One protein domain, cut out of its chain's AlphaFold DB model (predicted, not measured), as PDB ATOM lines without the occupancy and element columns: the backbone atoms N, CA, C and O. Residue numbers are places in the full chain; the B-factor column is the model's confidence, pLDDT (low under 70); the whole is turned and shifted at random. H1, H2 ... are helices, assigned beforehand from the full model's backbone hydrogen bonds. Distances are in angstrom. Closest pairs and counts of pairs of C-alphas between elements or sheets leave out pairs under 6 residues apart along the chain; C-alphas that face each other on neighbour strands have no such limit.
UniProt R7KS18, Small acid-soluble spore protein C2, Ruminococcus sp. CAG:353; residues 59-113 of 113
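Overview. This is residues 59 to 113 of the 113 residues of the protein "Small acid-soluble spore protein C2" of Ruminococcus sp. CAG:353 (UniProt R7KS18). A long helix, H2, makes the longest axis, and the shorter H1 meets its first half near H1's own last turn, like a lopsided V; a long loop, residues 76 to 88, joins them. The last part of H2 and the tail, residues 104 to 113, stick out. The 55 printed residues hold two named helices, H1 then H2, and no named strand: all helix, loose, radius of gyration of the C-alphas 12.8 A, flat, spanning 43 by 25 by 14 A.

Arrangement. Look first at H2, residues 89 to 111, which touches H1, residues 59 to 75, with residues 91 to 99 alone. The closest C-alphas, of Ala 72 and Ile 95, are 5.4 A apart. The helices run opposite ways at a steep tilt of 64 degrees. In both, every O i to N i+4 pair is within hydrogen-bond range.

Along the chain. Find C-alpha 89 at (-37.322, -10.750, 8.561); H2 runs 33.1 A to C-alpha 111 at (-56.337, -36.384, -0.392). H1 begins at C-alpha 59, (-35.189, -31.214, -10.827), and spans 24.6 A.

Size, cuts and confidence. The C-alphas farthest apart, of Asp 86 and Gly 113, are 43.0 A apart. The printed part has no cut; its link is long, 13 residues. Twelve residues are under pLDDT 70, among them 81 to 85.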
ATOM      1  N   GLN A  59     -33.814 -31.612 -10.527       67.25
ATOM      2  CA  GLN A  59     -35.189 -31.214 -10.827       67.25
ATOM      3  C   GLN A  59     -35.908 -30.610  -9.610       67.25
ATOM      4  O   GLN A  59     -36.623 -29.623  -9.741       67.25
ATOM      5  N   GLY A  60     -35.695 -31.159  -8.407       69.38
ATOM      6  CA  GLY A  60     -36.269 -30.606  -7.177       69.38
ATOM      7  C   GLY A  60     -35.770 -29.191  -6.877       69.38
ATOM      8  O   GLY A  60     -36.541 -28.351  -6.422       69.38
ATOM      9  N   ARG A  61     -34.502 -28.900  -7.198       67.06
ATOM     10  CA  ARG A  61     -33.921 -27.559  -7.042       67.06
ATOM     11  C   ARG A  61     -34.544 -26.545  -7.996       67.06
ATOM     12  O   ARG A  61     -34.892 -25.454  -7.563       67.06
ATOM     13  N   GLU A  62     -34.728 -26.910  -9.260       71.38
ATOM     14  CA  GLU A  62     -35.363 -26.028 -10.243       71.38
ATOM     15  C   GLU A  62     -36.811 -25.700  -9.860       71.38
ATOM     16  O   GLU A  62     -37.213 -24.537  -9.852       71.38
ATOM     17  N   THR A  63     -37.578 -26.720  -9.479       73.94
ATOM     18  CA  THR A  63     -38.961 -26.557  -9.023       73.94
ATOM     19  C   THR A  63     -39.038 -25.652  -7.793       73.94
ATOM     20  O   THR A  63     -39.879 -24.757  -7.733       73.94
ATOM     21  N   LEU A  64     -38.131 -25.829  -6.830       70.44
ATOM     22  CA  LEU A  64     -38.093 -25.010  -5.621       70.44
ATOM     23  C   LEU A  64     -37.737 -23.545  -5.913       70.44
ATOM     24  O   LEU A  64     -38.337 -22.642  -5.328       70.44
ATOM     25  N   GLU A  65     -36.801 -23.295  -6.829       75.19
ATOM     26  CA  GLU A  65     -36.448 -21.937  -7.252       75.19
ATOM     27  C   GLU A  65     -37.629 -21.233  -7.928       75.19
ATOM     28  O   GLU A  65     -37.920 -20.082  -7.600       75.19
ATOM     29  N   ARG A  66     -38.374 -21.936  -8.791       78.88
ATOM     30  CA  ARG A  66     -39.607 -21.403  -9.393       78.88
ATOM     31  C   ARG A  66     -40.639 -21.036  -8.323       78.88
ATOM     32  O   ARG A  66     -41.155 -19.922  -8.340       78.88
ATOM     33  N   PHE A  67     -40.866 -21.918  -7.346       81.31
ATOM     34  CA  PHE A  67     -41.798 -21.656  -6.246       81.31
ATOM     35  C   PHE A  67     -41.394 -20.464  -5.382       81.31
ATOM     36  O   PHE A  67     -42.254 -19.701  -4.948       81.31
ATOM     37  N   LYS A  68     -40.096 -20.289  -5.123       78.38
ATOM     38  CA  LYS A  68     -39.592 -19.163  -4.332       78.38
ATOM     39  C   LYS A  68     -39.880 -17.836  -5.033       78.38
ATOM     40  O   LYS A  68     -40.341 -16.897  -4.392       78.38
ATOM     41  N   MET A  69     -39.645 -17.780  -6.343       79.94
ATOM     42  CA  MET A  69     -39.920 -16.589  -7.150       79.94
ATOM     43  C   MET A  69     -41.421 -16.300  -7.240       79.94
ATOM     44  O   MET A  69     -41.836 -15.159  -7.077       79.94
ATOM     45  N   GLU A  70     -42.246 -17.328  -7.433       82.19
ATOM     46  CA  GLU A  70     -43.704 -17.186  -7.473       82.19
ATOM     47  C   GLU A  70     -44.271 -16.691  -6.135       82.19
ATOM     48  O   GLU A  70     -45.021 -15.719  -6.103       82.19
ATOM     49  N   ALA A  71     -43.869 -17.308  -5.021       79.06
ATOM     50  CA  ALA A  71     -44.296 -16.896  -3.687       79.06
ATOM     51  C   ALA A  71     -43.853 -15.461  -3.361       79.06
ATOM     52  O   ALA A  71     -44.597 -14.708  -2.740       79.06
ATOM     53  N   ALA A  72     -42.660 -15.057  -3.801       78.50
ATOM     54  CA  ALA A  72     -42.191 -13.688  -3.639       78.50
ATOM     55  C   ALA A  72     -43.027 -12.674  -4.423       78.50
ATOM     56  O   ALA A  72     -43.411 -11.645  -3.865       78.50
ATOM     57  N   ASN A  73     -43.376 -13.005  -5.666       85.75
ATOM     58  CA  ASN A  73     -44.238 -12.168  -6.495       85.75
ATOM     59  C   ASN A  73     -45.625 -11.982  -5.863       85.75
ATOM     60  O   ASN A  73     -46.157 -10.877  -5.873       85.75
ATOM     61  N   GLU A  74     -46.192 -13.032  -5.263       82.25
ATOM     62  CA  GLU A  74     -47.500 -12.960  -4.596       82.25
ATOM     63  C   GLU A  74     -47.492 -12.118  -3.325       82.25
ATOM     64  O   GLU A  74     -48.446 -11.395  -3.048       82.25
ATOM     65  N   VAL A  75     -46.417 -12.205  -2.540       80.38
ATOM     66  CA  VAL A  75     -46.253 -11.393  -1.327       80.38
ATOM     67  C   VAL A  75     -45.854  -9.951  -1.683       80.38
ATOM     68  O   VAL A  75     -45.907  -9.068  -0.831       80.38
ATOM     69  N   GLY A  76     -45.489  -9.681  -2.941       82.38
ATOM     70  CA  GLY A  76     -45.027  -8.369  -3.394       82.38
ATOM     71  C   GLY A  76     -43.620  -8.030  -2.902       82.38
ATOM     72  O   GLY A  76     -43.270  -6.857  -2.785       82.38
ATOM     73  N   VAL A  77     -42.814  -9.048  -2.590       77.44
ATOM     74  CA  VAL A  77     -41.439  -8.884  -2.110       77.44
ATOM     75  C   VAL A  77     -40.486  -9.098  -3.273       77.44
ATOM     76  O   VAL A  77     -40.485 -10.144  -3.918       77.44
ATOM     77  N   ASN A  78     -39.632  -8.112  -3.524       74.88
ATOM     78  CA  ASN A  78     -38.653  -8.194  -4.598       74.88
ATOM     79  C   ASN A  78     -37.446  -9.025  -4.154       74.88
ATOM     80  O   ASN A  78     -36.580  -8.546  -3.425       74.88
ATOM     81  N   LEU A  79     -37.377 -10.273  -4.619       67.88
ATOM     82  CA  LEU A  79     -36.187 -11.106  -4.473       67.88
ATOM     83  C   LEU A  79     -35.191 -10.820  -5.596       67.88
ATOM     84  O   LEU A  79     -35.542 -10.832  -6.775       67.88
ATOM     85  N   ARG A  80     -33.923 -10.621  -5.234       72.06
ATOM     86  CA  ARG A  80     -32.817 -10.494  -6.189       72.06
ATOM     87  C   ARG A  80     -32.050 -11.814  -6.240       72.06
ATOM     88  O   ARG A  80     -31.971 -12.530  -5.240       72.06
ATOM     89  N   ASN A  81     -31.426 -12.126  -7.379       63.78
ATOM     90  CA  ASN A  81     -30.560 -13.306  -7.565       63.78
ATOM     91  C   ASN A  81     -29.198 -13.189  -6.839       63.78
ATOM     92  O   ASN A  81     -28.185 -13.702  -7.308       63.78
ATOM     93  N   GLY A  82     -29.163 -12.494  -5.704       66.62
ATOM     94  CA  GLY A  82     -27.963 -12.211  -4.929       66.62
ATOM     95  C   GLY A  82     -28.288 -12.048  -3.448       66.62
ATOM     96  O   GLY A  82     -29.262 -12.605  -2.946       66.62
ATOM     97  N   TYR A  83     -27.451 -11.294  -2.738       56.19
ATOM     98  CA  TYR A  83     -27.651 -11.022  -1.319       56.19
ATOM     99  C   TYR A  83     -28.933 -10.209  -1.090       56.19
ATOM    100  O   TYR A  83     -29.067  -9.119  -1.638       56.19
ATOM    101  N   ASN A  84     -29.838 -10.742  -0.266       68.69
ATOM    102  CA  ASN A  84     -31.127 -10.136   0.083       68.69
ATOM    103  C   ASN A  84     -31.197  -9.780   1.585       68.69
ATOM    104  O   ASN A  84     -32.219  -9.989   2.236       68.69
ATOM    105  N   GLY A  85     -30.081  -9.339   2.180       67.31
ATOM    106  CA  GLY A  85     -30.013  -8.999   3.612       67.31
ATOM    107  C   GLY A  85     -30.645  -7.654   3.984       67.31
ATOM    108  O   GLY A  85     -30.731  -7.325   5.163       67.31
ATOM    109  N   ASP A  86     -31.073  -6.887   2.987       73.75
ATOM    110  CA  ASP A  86     -31.898  -5.686   3.100       73.75
ATOM    111  C   ASP A  86     -33.391  -6.000   3.288       73.75
ATOM    112  O   ASP A  86     -34.135  -5.144   3.767       73.75
ATOM    113  N   LEU A  87     -33.826  -7.228   2.979       69.06
ATOM    114  CA  LEU A  87     -35.187  -7.677   3.263       69.06
ATOM    115  C   LEU A  87     -35.419  -7.774   4.767       69.06
ATOM    116  O   LEU A  87     -34.618  -8.343   5.517       69.06
ATOM    117  N   SER A  88     -36.570  -7.287   5.223       76.69
ATOM    118  CA  SER A  88     -36.960  -7.483   6.610       76.69
ATOM    119  C   SER A  88     -37.243  -8.962   6.882       76.69
ATOM    120  O   SER A  88     -37.747  -9.708   6.037       76.69
ATOM    121  N   ALA A  89     -36.998  -9.391   8.123       76.56
ATOM    122  CA  ALA A  89     -37.322 -10.750   8.561       76.56
ATOM    123  C   ALA A  89     -38.808 -11.103   8.350       76.56
ATOM    124  O   ALA A  89     -39.152 -12.270   8.176       76.56
ATOM    125  N   ARG A  90     -39.687 -10.094   8.345       75.88
ATOM    126  CA  ARG A  90     -41.120 -10.261   8.099       75.88
ATOM    127  C   ARG A  90     -41.400 -10.598   6.637       75.88
ATOM    128  O   ARG A  90     -42.172 -11.511   6.382       75.88
ATOM    129  N   GLU A  91     -40.743  -9.921   5.703       72.38
ATOM    130  CA  GLU A  91     -40.892 -10.167   4.264       72.38
ATOM    131  C   GLU A  91     -40.330 -11.533   3.869       72.38
ATOM    132  O   GLU A  91     -41.023 -12.331   3.237       72.38
ATOM    133  N   ALA A  92     -39.116 -11.855   4.326       74.38
ATOM    134  CA  ALA A  92     -38.515 -13.168   4.099       74.38
ATOM    135  C   ALA A  92     -39.363 -14.301   4.716       74.38
ATOM    136  O   ALA A  92     -39.564 -15.347   4.096       74.38
ATOM    137  N   GLY A  93     -39.910 -14.074   5.917       78.56
ATOM    138  CA  GLY A  93     -40.811 -15.012   6.584       78.56
ATOM    139  C   GLY A  93     -42.131 -15.216   5.835       78.56
ATOM    140  O   GLY A  93     -42.594 -16.350   5.705       78.56
ATOM    141  N   SER A  94     -42.717 -14.146   5.291       83.12
ATOM    142  CA  SER A  94     -43.948 -14.219   4.499       83.12
ATOM    143  C   SER A  94     -43.778 -15.055   3.227       83.12
ATOM    144  O   SER A  94     -44.671 -15.838   2.906       83.12
ATOM    145  N   ILE A  95     -42.626 -14.972   2.553       80.25
ATOM    146  CA  ILE A  95     -42.320 -15.807   1.378       80.25
ATOM    147  C   ILE A  95     -42.295 -17.293   1.761       80.25
ATOM    148  O   ILE A  95     -42.982 -18.109   1.146       80.25
ATOM    149  N   GLY A  96     -41.550 -17.649   2.815       79.56
ATOM    150  CA  GLY A  96     -41.467 -19.035   3.286       79.56
ATOM    151  C   GLY A  96     -42.821 -19.593   3.739       79.56
ATOM    152  O   GLY A  96     -43.162 -20.734   3.426       79.56
ATOM    153  N   GLY A  97     -43.633 -18.773   4.414       80.75
ATOM    154  CA  GLY A  97     -44.988 -19.142   4.827       80.75
ATOM    155  C   GLY A  97     -45.920 -19.430   3.645       80.75
ATOM    156  O   GLY A  97     -46.673 -20.404   3.685       80.75
ATOM    157  N   MET A  98     -45.833 -18.640   2.571       83.62
ATOM    158  CA  MET A  98     -46.620 -18.860   1.352       83.62
ATOM    159  C   MET A  98     -46.233 -20.152   0.626       83.62
ATOM    160  O   MET A  98     -47.116 -20.883   0.179       83.62
ATOM    161  N   MET A  99     -44.940 -20.494   0.579       80.62
ATOM    162  CA  MET A  99     -44.485 -21.765  -0.003       80.62
ATOM    163  C   MET A  99     -45.059 -22.973   0.753       80.62
ATOM    164  O   MET A  99     -45.584 -23.901   0.136       80.62
ATOM    165  N   VAL A 100     -45.022 -22.947   2.092       84.38
ATOM    166  CA  VAL A 100     -45.578 -24.029   2.926       84.38
ATOM    167  C   VAL A 100     -47.097 -24.111   2.782       84.38
ATOM    168  O   VAL A 100     -47.648 -25.208   2.692       84.38
ATOM    169  N   LYS A 101     -47.783 -22.968   2.707       86.69
ATOM    170  CA  LYS A 101     -49.236 -22.920   2.523       86.69
ATOM    171  C   LYS A 101     -49.667 -23.599   1.220       86.69
ATOM    172  O   LYS A 101     -50.506 -24.497   1.266       86.69
ATOM    173  N   LYS A 102     -49.036 -23.252   0.093       81.81
ATOM    174  CA  LYS A 102     -49.302 -23.876  -1.216       81.81
ATOM    175  C   LYS A 102     -49.005 -25.371  -1.225       81.81
ATOM    176  O   LYS A 102     -49.779 -26.157  -1.766       81.81
ATOM    177  N   MET A 103     -47.907 -25.769  -0.585       80.62
ATOM    178  CA  MET A 103     -47.550 -27.178  -0.450       80.62
ATOM    179  C   MET A 103     -48.662 -27.952   0.271       80.62
ATOM    180  O   MET A 103     -49.130 -28.966  -0.240       80.62
ATOM    181  N   ILE A 104     -49.138 -27.453   1.416       84.00
ATOM    182  CA  ILE A 104     -50.219 -28.086   2.185       84.00
ATOM    183  C   ILE A 104     -51.533 -28.101   1.395       84.00
ATOM    184  O   ILE A 104     -52.238 -29.108   1.413       84.00
ATOM    185  N   GLU A 105     -51.873 -27.019   0.697       83.44
ATOM    186  CA  GLU A 105     -53.085 -26.949  -0.127       83.44
ATOM    187  C   GLU A 105     -53.093 -28.014  -1.230       83.44
ATOM    188  O   GLU A 105     -54.088 -28.727  -1.365       83.44
ATOM    189  N   GLY A 106     -51.976 -28.197  -1.942       81.75
ATOM    190  CA  GLY A 106     -51.837 -29.256  -2.944       81.75
ATOM    191  C   GLY A 106     -52.017 -30.658  -2.352       81.75
ATOM    192  O   GLY A 106     -52.742 -31.480  -2.913       81.75
ATOM    193  N   TYR A 107     -51.444 -30.913  -1.171       82.56
ATOM    194  CA  TYR A 107     -51.656 -32.181  -0.462       82.56
ATOM    195  C   TYR A 107     -53.116 -32.394  -0.061       82.56
ATOM    196  O   TYR A 107     -53.640 -33.492  -0.227       82.56
ATOM    197  N   LYS A 108     -53.797 -31.361   0.445       81.75
ATOM    198  CA  LYS A 108     -55.210 -31.463   0.842       81.75
ATOM    199  C   LYS A 108     -56.124 -31.740  -0.350       81.75
ATOM    200  O   LYS A 108     -57.067 -32.508  -0.210       81.75
ATOM    201  N   GLN A 109     -55.856 -31.134  -1.506       82.12
ATOM    202  CA  GLN A 109     -56.637 -31.372  -2.723       82.12
ATOM    203  C   GLN A 109     -56.469 -32.808  -3.236       82.12
ATOM    204  O   GLN A 109     -57.459 -33.435  -3.592       82.12
ATOM    205  N   GLY A 110     -55.249 -33.350  -3.199       77.38
ATOM    206  CA  GLY A 110     -54.978 -34.731  -3.614       77.38
ATOM    207  C   GLY A 110     -55.470 -35.810  -2.642       77.38
ATOM    208  O   GLY A 110     -55.563 -36.964  -3.036       77.38
ATOM    209  N   LEU A 111     -55.769 -35.461  -1.386       76.00
ATOM    210  CA  LEU A 111     -56.337 -36.384  -0.392       76.00
ATOM    211  C   LEU A 111     -57.871 -36.457  -0.431       76.00
ATOM    212  O   LEU A 111     -58.445 -37.385   0.131       76.00
ATOM    213  N   ASN A 112     -58.526 -35.471  -1.046       63.22
ATOM    214  CA  ASN A 112     -59.985 -35.391  -1.150       63.22
ATOM    215  C   ASN A 112     -60.525 -35.940  -2.487       63.22
ATOM    216  O   ASN A 112     -61.702 -35.733  -2.786       63.22
ATOM    217  N   GLY A 113     -59.678 -36.593  -3.288       50.59
ATOM    218  CA  GLY A 113     -60.042 -37.335  -4.501       50.59
ATOM    219  C   GLY A 113     -59.642 -38.796  -4.374       50.59
ATOM    220  O   GLY A 113     -60.322 -39.626  -5.012       50.59
TER     221      GLY A 113